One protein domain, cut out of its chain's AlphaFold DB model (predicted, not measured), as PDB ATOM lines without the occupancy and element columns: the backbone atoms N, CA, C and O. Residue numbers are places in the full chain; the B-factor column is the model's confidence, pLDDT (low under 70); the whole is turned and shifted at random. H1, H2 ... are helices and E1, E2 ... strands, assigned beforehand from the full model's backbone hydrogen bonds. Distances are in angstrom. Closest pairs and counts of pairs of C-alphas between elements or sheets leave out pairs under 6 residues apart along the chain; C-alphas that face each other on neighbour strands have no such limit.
ATOM      1  N   ILE A  29      -8.444   3.747   5.488       67.19
ATOM      2  CA  ILE A  29      -7.188   3.401   4.788       67.19
ATOM      3  C   ILE A  29      -7.008   1.880   4.689       67.19
ATOM      4  O   ILE A  29      -6.552   1.206   5.612       67.19
ATOM      5  N   SER A  30      -7.329   1.313   3.521       82.94
ATOM      6  CA  SER A  30      -7.089  -0.102   3.214       82.94
ATOM      7  C   SER A  30      -5.788  -0.275   2.424       82.94
ATOM      8  O   SER A  30      -5.747   0.006   1.228       82.94
ATOM      9  N   CYS A  31      -4.725  -0.758   3.078       90.31
ATOM     10  CA  CYS A  31      -3.430  -0.988   2.433       90.31
ATOM     11  C   CYS A  31      -3.242  -2.438   1.961       90.31
ATOM     12  O   CYS A  31      -3.475  -3.402   2.694       90.31
ATOM     13  N   CYS A  32      -2.668  -2.609   0.771       93.31
ATOM     14  CA  CYS A  32      -2.067  -3.873   0.359       93.31
ATOM     15  C   CYS A  32      -0.873  -4.222   1.261       93.31
ATOM     16  O   CYS A  32       0.143  -3.530   1.245       93.31
ATOM     17  N   THR A  33      -0.958  -5.343   1.978       92.50
ATOM     18  CA  THR A  33       0.145  -5.905   2.783       92.50
ATOM     19  C   THR A  33       0.944  -6.974   2.032       92.50
ATOM     20  O   THR A  33       2.079  -7.281   2.390       92.50
ATOM     21  N   GLN A  34       0.386  -7.512   0.942       93.06
ATOM     22  CA  GLN A  34       1.052  -8.446   0.039       93.06
ATOM     23  C   GLN A  34       0.684  -8.139  -1.413       93.06
ATOM     24  O   GLN A  34      -0.414  -7.679  -1.715       93.06
ATOM     25  N   VAL A  35       1.615  -8.417  -2.327       96.44
ATOM     26  CA  VAL A  35       1.455  -8.140  -3.758       96.44
ATOM     27  C   VAL A  35       1.866  -9.325  -4.623       96.44
ATOM     28  O   VAL A  35       2.884  -9.983  -4.381       96.44
ATOM     29  N   TYR A  36       1.116  -9.559  -5.699       96.94
ATOM     30  CA  TYR A  36       1.487 -10.520  -6.734       96.94
ATOM     31  C   TYR A  36       2.640  -9.983  -7.591       96.94
ATOM     32  O   TYR A  36       2.486  -9.028  -8.358       96.94
ATOM     33  N   ARG A  37       3.807 -10.628  -7.487       96.56
ATOM     34  CA  ARG A  37       5.009 -10.294  -8.279       96.56
ATOM     35  C   ARG A  37       5.134 -11.111  -9.568       96.56
ATOM     36  O   ARG A  37       5.630 -10.595 -10.565       96.56
ATOM     37  N   LYS A  38       4.681 -12.370  -9.554       96.19
ATOM     38  CA  LYS A  38       4.697 -13.269 -10.723       96.19
ATOM     39  C   LYS A  38       3.597 -12.903 -11.721       96.19
ATOM     40  O   LYS A  38       2.601 -12.284 -11.353       96.19
ATOM     41  N   ASN A  39       3.767 -13.316 -12.977       95.25
ATOM     42  CA  ASN A  39       2.781 -13.088 -14.034       95.25
ATOM     43  C   ASN A  39       1.397 -13.596 -13.624       95.25
ATOM     44  O   ASN A  39       1.245 -14.731 -13.178       95.25
ATOM     45  N   LEU A  40       0.394 -12.741 -13.805       94.50
ATOM     46  CA  LEU A  40      -0.996 -13.079 -13.533       94.50
ATOM     47  C   LEU A  40      -1.633 -13.775 -14.740       94.50
ATOM     48  O   LEU A  40      -1.356 -13.371 -15.879       94.50
ATOM     49  N   PRO A  41      -2.506 -14.770 -14.507       94.25
ATOM     50  CA  PRO A  41      -3.312 -15.358 -15.563       94.25
ATOM     51  C   PRO A  41      -4.351 -14.352 -16.072       94.25
ATOM     52  O   PRO A  41      -4.902 -13.565 -15.301       94.25
ATOM     53  N   GLY A  42      -4.664 -14.410 -17.371       91.31
ATOM     54  CA  GLY A  42      -5.572 -13.464 -18.036       91.31
ATOM     55  C   GLY A  42      -6.951 -13.344 -17.373       91.31
ATOM     56  O   GLY A  42      -7.498 -12.249 -17.289       91.31
ATOM     57  N   LYS A  43      -7.460 -14.450 -16.811       91.75
ATOM     58  CA  LYS A  43      -8.746 -14.517 -16.097       91.75
ATOM     59  C   LYS A  43      -8.849 -13.540 -14.921       91.75
ATOM     60  O   LYS A  43      -9.949 -13.115 -14.588       91.75
ATOM     61  N   VAL A  44      -7.725 -13.152 -14.304       92.38
ATOM     62  CA  VAL A  44      -7.717 -12.155 -13.214       92.38
ATOM     63  C   VAL A  44      -8.236 -10.802 -13.697       92.38
ATOM     64  O   VAL A  44      -8.865 -10.083 -12.921       92.38
ATOM     65  N   PHE A  45      -8.021 -10.474 -14.972       94.06
ATOM     66  CA  PHE A  45      -8.338  -9.165 -15.529       94.06
ATOM     67  C   PHE A  45      -9.757  -9.035 -16.105       94.06
ATOM     68  O   PHE A  45     -10.189  -7.919 -16.366       94.06
ATOM     69  N   TRP A  46     -10.492 -10.137 -16.303       91.00
ATOM     70  CA  TRP A  46     -11.787 -10.121 -17.009       91.00
ATOM     71  C   TRP A  46     -12.866  -9.252 -16.361       91.00
ATOM     72  O   TRP A  46     -13.658  -8.648 -17.070       91.00
ATOM     73  N   ASN A  47     -12.886  -9.165 -15.032       91.31
ATOM     74  CA  ASN A  47     -13.932  -8.449 -14.297       91.31
ATOM     75  C   ASN A  47     -13.382  -7.251 -13.520       91.31
ATOM     76  O   ASN A  47     -13.958  -6.881 -12.494       91.31
ATOM     77  N   VAL A  48     -12.248  -6.691 -13.951       95.06
ATOM     78  CA  VAL A  48     -11.666  -5.501 -13.322       95.06
ATOM     79  C   VAL A  48     -12.506  -4.285 -13.701       95.06
ATOM     80  O   VAL A  48     -12.613  -3.951 -14.875       95.06
ATOM     81  N   ILE A  49     -13.106  -3.645 -12.699       94.12
ATOM     82  CA  ILE A  49     -13.991  -2.480 -12.866       94.12
ATOM     83  C   ILE A  49     -13.296  -1.160 -12.538       94.12
ATOM     84  O   ILE A  49     -13.688  -0.112 -13.034       94.12
ATOM     85  N   GLN A  50     -12.261  -1.208 -11.701       93.50
ATOM     86  CA  GLN A  50     -11.492  -0.044 -11.293       93.50
ATOM     87  C   GLN A  50     -10.071  -0.487 -10.976       93.50
ATOM     88  O   GLN A  50      -9.838  -1.572 -10.434       93.50
ATOM     89  N   VAL A  51      -9.126   0.384 -11.300       95.38
ATOM     90  CA  VAL A  51      -7.728   0.220 -10.936       95.38
ATOM     91  C   VAL A  51      -7.295   1.439 -10.153       95.38
ATOM     92  O   VAL A  51      -7.497   2.573 -10.582       95.38
ATOM     93  N   GLU A  52      -6.672   1.193  -9.016       94.12
ATOM     94  CA  GLU A  52      -6.114   2.227  -8.162       94.12
ATOM     95  C   GLU A  52      -4.617   1.995  -7.993       94.12
ATOM     96  O   GLU A  52      -4.161   0.852  -7.917       94.12
ATOM     97  N   ARG A  53      -3.838   3.074  -7.978       93.00
ATOM     98  CA  ARG A  53      -2.430   3.032  -7.607       93.00
ATOM     99  C   ARG A  53      -2.310   3.471  -6.154       93.00
ATOM    100  O   ARG A  53      -2.574   4.624  -5.830       93.00
ATOM    101  N   GLN A  54      -1.876   2.533  -5.325       92.12
ATOM    102  CA  GLN A  54      -1.479   2.764  -3.947       92.12
ATOM    103  C   GLN A  54      -0.004   3.171  -3.935       92.12
ATOM    104  O   GLN A  54       0.863   2.405  -4.380       92.12
ATOM    105  N   GLU A  55       0.280   4.371  -3.439       90.19
ATOM    106  CA  GLU A  55       1.647   4.838  -3.222       90.19
ATOM    107  C   GLU A  55       2.225   4.288  -1.914       90.19
ATOM    108  O   GLU A  55       1.504   3.811  -1.041       90.19
ATOM    109  N   ALA A  56       3.551   4.335  -1.790       88.56
ATOM    110  CA  ALA A  56       4.249   4.003  -0.551       88.56
ATOM    111  C   ALA A  56       4.542   5.288   0.251       88.56
ATOM    112  O   ALA A  56       5.700   5.650   0.442       88.56
ATOM    113  N   ASN A  57       3.497   6.039   0.610       76.00
ATOM    114  CA  ASN A  57       3.571   7.420   1.111       76.00
ATOM    115  C   ASN A  57       3.435   7.560   2.643       76.00
ATOM    116  O   ASN A  57       2.980   8.590   3.122       76.00
ATOM    117  N   GLY A  58       3.864   6.560   3.415       72.75
ATOM    118  CA  GLY A  58       3.859   6.600   4.885       72.75
ATOM    119  C   GLY A  58       2.627   5.942   5.510       72.75
ATOM    120  O   GLY A  58       2.786   5.193   6.465       72.75
ATOM    121  N   ASP A  59       1.443   6.106   4.910       81.75
ATOM    122  CA  ASP A  59       0.226   5.391   5.338       81.75
ATOM    123  C   ASP A  59       0.257   3.918   4.906       81.75
ATOM    124  O   ASP A  59      -0.048   3.003   5.672       81.75
ATOM    125  N   CYS A  60       0.696   3.675   3.669       88.00
ATOM    126  CA  CYS A  60       0.988   2.343   3.161       88.00
ATOM    127  C   CYS A  60       2.490   2.206   2.888       88.00
ATOM    128  O   CYS A  60       3.124   3.086   2.313       88.00
ATOM    129  N   HIS A  61       3.073   1.064   3.255       88.81
ATOM    130  CA  HIS A  61       4.513   0.812   3.080       88.81
ATOM    131  C   HIS A  61       4.864   0.094   1.768       88.81
ATOM    132  O   HIS A  61       6.036  -0.057   1.427       88.81
ATOM    133  N   LEU A  62       3.860  -0.388   1.033       91.44
ATOM    134  CA  LEU A  62       4.048  -1.101  -0.226       91.44
ATOM    135  C   LEU A  62       3.397  -0.333  -1.364       91.44
ATOM    136  O   LEU A  62       2.211  -0.020  -1.310       91.44
ATOM    137  N   GLN A  63       4.152  -0.119  -2.439       93.88
ATOM    138  CA  GLN A  63       3.575   0.370  -3.682       93.88
ATOM    139  C   GLN A  63       2.849  -0.776  -4.394       93.88
ATOM    140  O   GLN A  63       3.416  -1.858  -4.594       93.88
ATOM    141  N   ALA A  64       1.604  -0.542  -4.801       96.19
ATOM    142  CA  ALA A  64       0.771  -1.564  -5.421       96.19
ATOM    143  C   ALA A  64      -0.221  -0.969  -6.422       96.19
ATOM    144  O   ALA A  64      -0.622   0.186  -6.329       96.19
ATOM    145  N   TYR A  65      -0.652  -1.801  -7.365       96.50
ATOM    146  CA  TYR A  65      -1.894  -1.583  -8.094       96.50
ATOM    147  C   TYR A  65      -2.987  -2.446  -7.477       96.50
ATOM    148  O   TYR A  65      -2.818  -3.662  -7.353       96.50
ATOM    149  N   VAL A  66      -4.103  -1.824  -7.121       96.06
ATOM    150  CA  VAL A  66      -5.284  -2.480  -6.568       96.06
ATOM    151  C   VAL A  66      -6.293  -2.674  -7.692       96.06
ATOM    152  O   VAL A  66      -6.817  -1.714  -8.254       96.06
ATOM    153  N   LEU A  67      -6.538  -3.931  -8.061       96.44
ATOM    154  CA  LEU A  67      -7.520  -4.294  -9.081       96.44
ATOM    155  C   LEU A  67      -8.854  -4.611  -8.404       96.44
ATOM    156  O   LEU A  67      -9.030  -5.709  -7.867       96.44
ATOM    157  N   HIS A  68      -9.795  -3.670  -8.438       94.88
ATOM    158  CA  HIS A  68     -11.152  -3.893  -7.946       94.88
ATOM    159  C   HIS A  68     -11.942  -4.688  -8.976       94.88
ATOM    160  O   HIS A  68     -11.936  -4.371 -10.168       94.88
ATOM    161  N   ARG A  69     -12.628  -5.735  -8.516       93.06
ATOM    162  CA  ARG A  69     -13.380  -6.649  -9.374       93.06
ATOM    163  C   ARG A  69     -14.866  -6.556  -9.071       93.06
ATOM    164  O   ARG A  69     -15.226  -6.421  -7.910       93.06
ATOM    165  N   LYS A  70     -15.705  -6.698 -10.103       90.12
ATOM    166  CA  LYS A  70     -17.172  -6.586  -9.993       90.12
ATOM    167  C   LYS A  70     -17.746  -7.438  -8.853       90.12
ATOM    168  O   LYS A  70     -18.495  -6.922  -8.040       90.12
ATOM    169  N   ASN A  71     -17.323  -8.704  -8.763       87.38
ATOM    170  CA  ASN A  71     -17.807  -9.679  -7.778       87.38
ATOM    171  C   ASN A  71     -16.640 -10.433  -7.111       87.38
ATOM    172  O   ASN A  71     -16.476 -11.638  -7.299       87.38
ATOM    173  N   GLY A  72     -15.764  -9.739  -6.383       88.00
ATOM    174  CA  GLY A  72     -14.692 -10.415  -5.654       88.00
ATOM    175  C   GLY A  72     -13.755  -9.481  -4.905       88.00
ATOM    176  O   GLY A  72     -13.811  -8.264  -5.049       88.00
ATOM    177  N   ARG A  73     -12.845 -10.072  -4.125       90.81
ATOM    178  CA  ARG A  73     -11.838  -9.302  -3.382       90.81
ATOM    179  C   ARG A  73     -10.905  -8.551  -4.340       90.81
ATOM    180  O   ARG A  73     -10.593  -9.105  -5.408       90.81
ATOM    181  N   PRO A  74     -10.426  -7.353  -3.969       93.44
ATOM    182  CA  PRO A  74      -9.389  -6.676  -4.728       93.44
ATOM    183  C   PRO A  74      -8.137  -7.546  -4.858       93.44
ATOM    184  O   PRO A  74      -7.837  -8.366  -3.988       93.44
ATOM    185  N   VAL A  75      -7.408  -7.381  -5.958       95.69
ATOM    186  CA  VAL A  75      -6.124  -8.058  -6.168       95.69
ATOM    187  C   VAL A  75      -5.015  -7.017  -6.157       95.69
ATOM    188  O   VAL A  75      -4.983  -6.142  -7.017       95.69
ATOM    189  N   CYS A  76      -4.104  -7.139  -5.196       96.88
ATOM    190  CA  CYS A  76      -2.926  -6.291  -5.061       96.88
ATOM    191  C   CYS A  76      -1.780  -6.812  -5.936       96.88
ATOM    192  O   CYS A  76      -1.329  -7.952  -5.786       96.88
ATOM    193  N   VAL A  77      -1.281  -5.986  -6.849       97.62
ATOM    194  CA  VAL A  77      -0.285  -6.385  -7.850       97.62
ATOM    195  C   VAL A  77       0.928  -5.470  -7.781       97.62
ATOM    196  O   VAL A  77       0.801  -4.253  -7.679       97.62
ATOM    197  N   HIS A  78       2.123  -6.055  -7.844       97.19
ATOM    198  CA  HIS A  78       3.359  -5.284  -7.775       97.19
ATOM    199  C   HIS A  78       3.543  -4.433  -9.053       97.19
ATOM    200  O   HIS A  78       3.325  -4.962 -10.147       97.19
ATOM    201  N   PRO A  79       4.031  -3.177  -8.975       95.25
ATOM    202  CA  PRO A  79       4.192  -2.296 -10.143       95.25
ATOM    203  C   PRO A  79       5.042  -2.881 -11.281       95.25
ATOM    204  O   PRO A  79       4.771  -2.651 -12.453       95.25
ATOM    205  N   LYS A  80       6.048  -3.702 -10.948       96.38
ATOM    206  CA  LYS A  80       6.918  -4.392 -11.925       96.38
ATOM    207  C   LYS A  80       6.297  -5.650 -12.574       96.38
ATOM    208  O   LYS A  80       6.992  -6.380 -13.280       96.38
ATOM    209  N   ASN A  81       5.023  -5.959 -12.322       98.00
ATOM    210  CA  ASN A  81       4.363  -7.137 -12.887       98.00
ATOM    211  C   ASN A  81       4.118  -6.972 -14.399       98.00
ATOM    212  O   ASN A  81       3.369  -6.094 -14.830       98.00
ATOM    213  N   ARG A  82       4.710  -7.850 -15.220       97.25
ATOM    214  CA  ARG A  82       4.637  -7.738 -16.688       97.25
ATOM    215  C   ARG A  82       3.237  -7.999 -17.249       97.25
ATOM    216  O   ARG A  82       2.861  -7.355 -18.226       97.25
ATOM    217  N   SER A  83       2.467  -8.923 -16.664       97.56
ATOM    218  CA  SER A  83       1.082  -9.170 -17.098       97.56
ATOM    219  C   SER A  83       0.213  -7.934 -16.891       97.56
ATOM    220  O   SER A  83      -0.543  -7.569 -17.790       97.56
ATOM    221  N   LEU A  84       0.361  -7.270 -15.738       97.31
ATOM    222  CA  LEU A  84      -0.348  -6.028 -15.441       97.31
ATOM    223  C   LEU A  84       0.040  -4.918 -16.418       97.31
ATOM    224  O   LEU A  84      -0.847  -4.324 -17.017       97.31
ATOM    225  N   ALA A  85       1.340  -4.676 -16.615       96.56
ATOM    226  CA  ALA A  85       1.815  -3.631 -17.521       96.56
ATOM    227  C   ALA A  85       1.230  -3.801 -18.933       96.56
ATOM    228  O   ALA A  85       0.648  -2.869 -19.481       96.56
ATOM    229  N   ARG A  86       1.278  -5.023 -19.484       96.94
ATOM    230  CA  ARG A  86       0.674  -5.322 -20.794       96.94
ATOM    231  C   ARG A  86      -0.830  -5.077 -20.814       96.94
ATOM    232  O   ARG A  86      -1.345  -4.575 -21.807       96.94
ATOM    233  N   TRP A  87      -1.544  -5.472 -19.761       96.69
ATOM    234  CA  TRP A  87      -2.987  -5.267 -19.692       96.69
ATOM    235  C   TRP A  87      -3.338  -3.774 -19.599       96.69
ATOM    236  O   TRP A  87      -4.179  -3.319 -20.367       96.69
ATOM    237  N   LEU A  88      -2.648  -2.990 -18.765       95.50
ATOM    238  CA  LEU A  88      -2.851  -1.538 -18.668       95.50
ATOM    239  C   LEU A  88      -2.624  -0.837 -20.012       95.50
ATOM    240  O   LEU A  88      -3.461  -0.038 -20.428       95.50
ATOM    241  N   SER A  89      -1.541  -1.180 -20.721       95.44
ATOM    242  CA  SER A  89      -1.248  -0.621 -22.045       95.44
ATOM    243  C   SER A  89      -2.315  -0.980 -23.079       95.44
ATOM    244  O   SER A  89      -2.775  -0.104 -23.805       95.44
ATOM    245  N   ARG A  90      -2.759  -2.245 -23.129       95.19
ATOM    246  CA  ARG A  90      -3.810  -2.687 -24.069       95.19
ATOM    247  C   ARG A  90      -5.146  -1.989 -23.835       95.19
ATOM    248  O   ARG A  90      -5.839  -1.687 -24.796       95.19
ATOM    249  N   ASN A  91      -5.482  -1.718 -22.577       93.62
ATOM    250  CA  ASN A  91      -6.710  -1.014 -22.204       93.62
ATOM    251  C   ASN A  91      -6.532   0.513 -22.162       93.62
ATOM    252  O   ASN A  91      -7.422   1.213 -21.688       93.62
ATOM    253  N   LYS A  92      -5.379   1.025 -22.626       94.19
ATOM    254  CA  LYS A  92      -5.039   2.455 -22.678       94.19
ATOM    255  C   LYS A  92      -5.335   3.188 -21.360       94.19
ATOM    256  O   LYS A  92      -5.865   4.295 -21.335       94.19
ATOM    257  N   MET A  93      -5.005   2.542 -20.248       93.25
ATOM    258  CA  MET A  93      -5.269   3.069 -18.914       93.25
ATOM    259  C   MET A  93      -4.336   4.246 -18.613       93.25
ATOM    260  O   MET A  93      -3.116   4.116 -18.728       93.25
ATOM    261  N   ARG A  94      -4.891   5.385 -18.186       91.12
ATOM    262  CA  ARG A  94      -4.128   6.575 -17.770       91.12
ATOM    263  C   ARG A  94      -4.447   6.953 -16.334       91.12
ATOM    264  O   ARG A  94      -5.575   6.787 -15.872       91.12
ATOM    265  N   GLN A  95      -3.437   7.465 -15.641       91.25
ATOM    266  CA  GLN A  95      -3.575   7.958 -14.276       91.25
ATOM    267  C   GLN A  95      -4.398   9.248 -14.251       91.25
ATOM    268  O   GLN A  95      -4.208  10.136 -15.082       91.25
ATOM    269  N   LYS A  96      -5.300   9.339 -13.278       88.56
ATOM    270  CA  LYS A  96      -6.024  10.542 -12.882       88.56
ATOM    271  C   LYS A  96      -5.962  10.650 -11.362       88.56
ATOM    272  O   LYS A  96      -6.283   9.690 -10.658       88.56
ATOM    273  N   ASN A  97      -5.554  11.814 -10.880       87.50
ATOM    274  CA  ASN A  97      -5.441  12.087  -9.453       87.50
ATOM    275  C   ASN A  97      -6.771  12.643  -8.936       87.50
ATOM    276  O   ASN A  97      -7.326  13.570  -9.523       87.50
ATOM    277  N   TYR A  98      -7.263  12.075  -7.842       81.00
ATOM    278  CA  TYR A  98      -8.456  12.503  -7.120       81.00
ATOM    279  C   TYR A  98      -8.056  12.750  -5.663       81.00
ATOM    280  O   TYR A  98      -8.216  11.885  -4.803       81.00
ATOM    281  N   GLY A  99      -7.459  13.915  -5.399       81.25
ATOM    282  CA  GLY A  99      -6.912  14.236  -4.079       81.25
ATOM    283  C   GLY A  99      -5.790  13.272  -3.685       81.25
ATOM    284  O   GLY A  99      -4.744  13.254  -4.328       81.25
ATOM    285  N   HIS A 100      -6.023  12.461  -2.647       75.94
ATOM    286  CA  HIS A 100      -5.059  11.477  -2.136       75.94
ATOM    287  C   HIS A 100      -5.051  10.155  -2.927       75.94
ATOM    288  O   HIS A 100      -4.125   9.358  -2.784       75.94
ATOM    289  N   THR A 101      -6.056   9.908  -3.777       79.44
ATOM    290  CA  THR A 101      -6.189   8.659  -4.536       79.44
ATOM    291  C   THR A 101      -5.762   8.837  -5.989       79.44
ATOM    292  O   THR A 101      -6.259   9.718  -6.693       79.44
ATOM    293  N   THR A 102      -4.922   7.936  -6.501       87.69
ATOM    294  CA  THR A 102      -4.597   7.870  -7.935       87.69
ATOM    295  C   THR A 102      -5.375   6.735  -8.593       87.69
ATOM    296  O   THR A 102      -5.093   5.563  -8.352       87.69
ATOM    297  N   ARG A 103      -6.335   7.051  -9.470       91.50
ATOM    298  CA  ARG A 103      -7.101   6.040 -10.223       91.50
ATOM    299  C   ARG A 103      -6.613   5.929 -11.656       91.50
ATOM    300  O   ARG A 103      -6.213   6.917 -12.266       91.50
ATOM    301  N   LEU A 104      -6.672   4.725 -12.209       92.12
ATOM    302  CA  LEU A 104      -6.415   4.479 -13.620       92.12
ATOM    303  C   LEU A 104      -7.741   4.270 -14.341       92.12
ATOM    304  O   LEU A 104      -8.520   3.389 -13.980       92.12
ATOM    305  N   ASN A 105      -7.969   5.086 -15.366       89.00
ATOM    306  CA  ASN A 105      -9.173   5.048 -16.183       89.00
ATOM    307  C   ASN A 105      -8.805   4.796 -17.652       89.00
ATOM    308  O   ASN A 105      -7.751   5.279 -18.087       89.00
ATOM    309  N   PRO A 106      -9.651   4.093 -18.426       84.69
ATOM    310  CA  PRO A 106      -9.470   3.988 -19.869       84.69
ATOM    311  C   PRO A 106      -9.480   5.382 -20.500       84.69
ATOM    312  O   PRO A 106     -10.256   6.251 -20.088       84.69
ATOM    313  N   THR A 107      -8.636   5.616 -21.501       81.25
ATOM    314  CA  THR A 107      -8.871   6.746 -22.405       81.25
ATOM    315  C   THR A 107     -10.129   6.505 -23.236       81.25
ATOM    316  O   THR A 107     -10.321   5.361 -23.659       81.25
TER     317      THR A 107
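AT A GLANCE: This is residues 29 to 107 of the 108 residues of the protein "SCY domain-containing protein" of Vombatus ursinus (UniProt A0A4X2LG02). One strongly twisted sheet of five strands makes the body: the three-strand run E1, E2, E3 stands side by side with the hairpin of E4 and E5, joined through E1 and E5, and the helix H2 packs on the sheet as it leads from one edge strand, E3, to the other, E4. The short helix H1 only grazes the sheet with its residues 44 to 45, and before it residues 29 to 41 run along the outside with no named element. The printed part has 79 residues, with two named helices and five named strands in the order H1, E1, E2, E3, H2, E4, E5; the sheet has the order E3, E2, E1, E5, E4, is antiparallel throughout, and the class is mixed, helices and strands. The whole is compact, with a radius of gyration of the C-alphas of 11.8 A, and its rounded outline spans 32 by 27 by 25 A.

HOW THE PARTS SIT: After the first printed residues comes H1, residues 42 to 45, and a tight link of 2 residues joins it to E1, residues 48 to 54. E1 and E2, residues 64 to 69, form a hairpin; they are antiparallel at 158 degrees, with N 52 and O 66 at 3.0 A and N 66 and O 52 at 2.8 A, both within hydrogen-bond range. H1 and E2 are near each other, with 5 pairs of C-alphas within 10 A. E2 and E3, residues 72 to 77, form the next hairpin, antiparallel at 159 degrees, with N 67 and O 75 within hydrogen-bond range at 2.9 A. E1, E2 and E3 make a meander, each strand the antiparallel neighbour of the one before. H2, residues 82 to 90, is on the sheet at a height over the sheet of 8.3 A. It lies over none of the strands, but only just: 2 of its C-alphas fall on E2 and 2 on E4, residues 93 to 98. H1 and H2 are close but not clearly touching, their closest C-alphas being those of Phe 45 and Trp 87, 7.8 A apart. E4 and E5, residues 101 to 106, form a hairpin, antiparallel at 147 degrees, with N 96 and O 103 within hydrogen-bond range at 2.8 A. E5 is also the antiparallel neighbour of E1, at 142 degrees, with N 53 and O 102 and also N 104 and O 51 within hydrogen-bond range, each at 2.8 A. The edge strands E3 and E4 are apart. In H2 every O i to N i+4 pair is within hydrogen-bond range, and H1 is too short for such a pair.

IN THESE COORDINATES: H1 begins at C-alpha 42, at (-5.572, -13.464, -18.036), and its 4 residues end at Phe 45. E1 runs 16.1 A from Val 48 to Gln 54, E2 15.5 A from Ala 64 to Arg 69, and E3 15.1 A from Gly 72 to Val 77. H2 runs 12.3 A from C-alpha 82, at (4.637, -7.738, -16.688), to Arg 90. E4 runs 15.4 A from Met 93 to Tyr 98. E5 runs 16.4 A from Thr 101 to C-alpha 106, at (-9.470, 3.988, -19.869).

THE WHOLE: The two C-alphas farthest apart are those of Lys 43 and Gly 58, 32.3 A. The printed part, residues 29 to 107, has no cut. No link between named elements is long; that from E1 to E2, 9 residues, is short but not tight, and the others are tight. The mean pLDDT of the printed part is 91.4, and residue 29 alone is under 70.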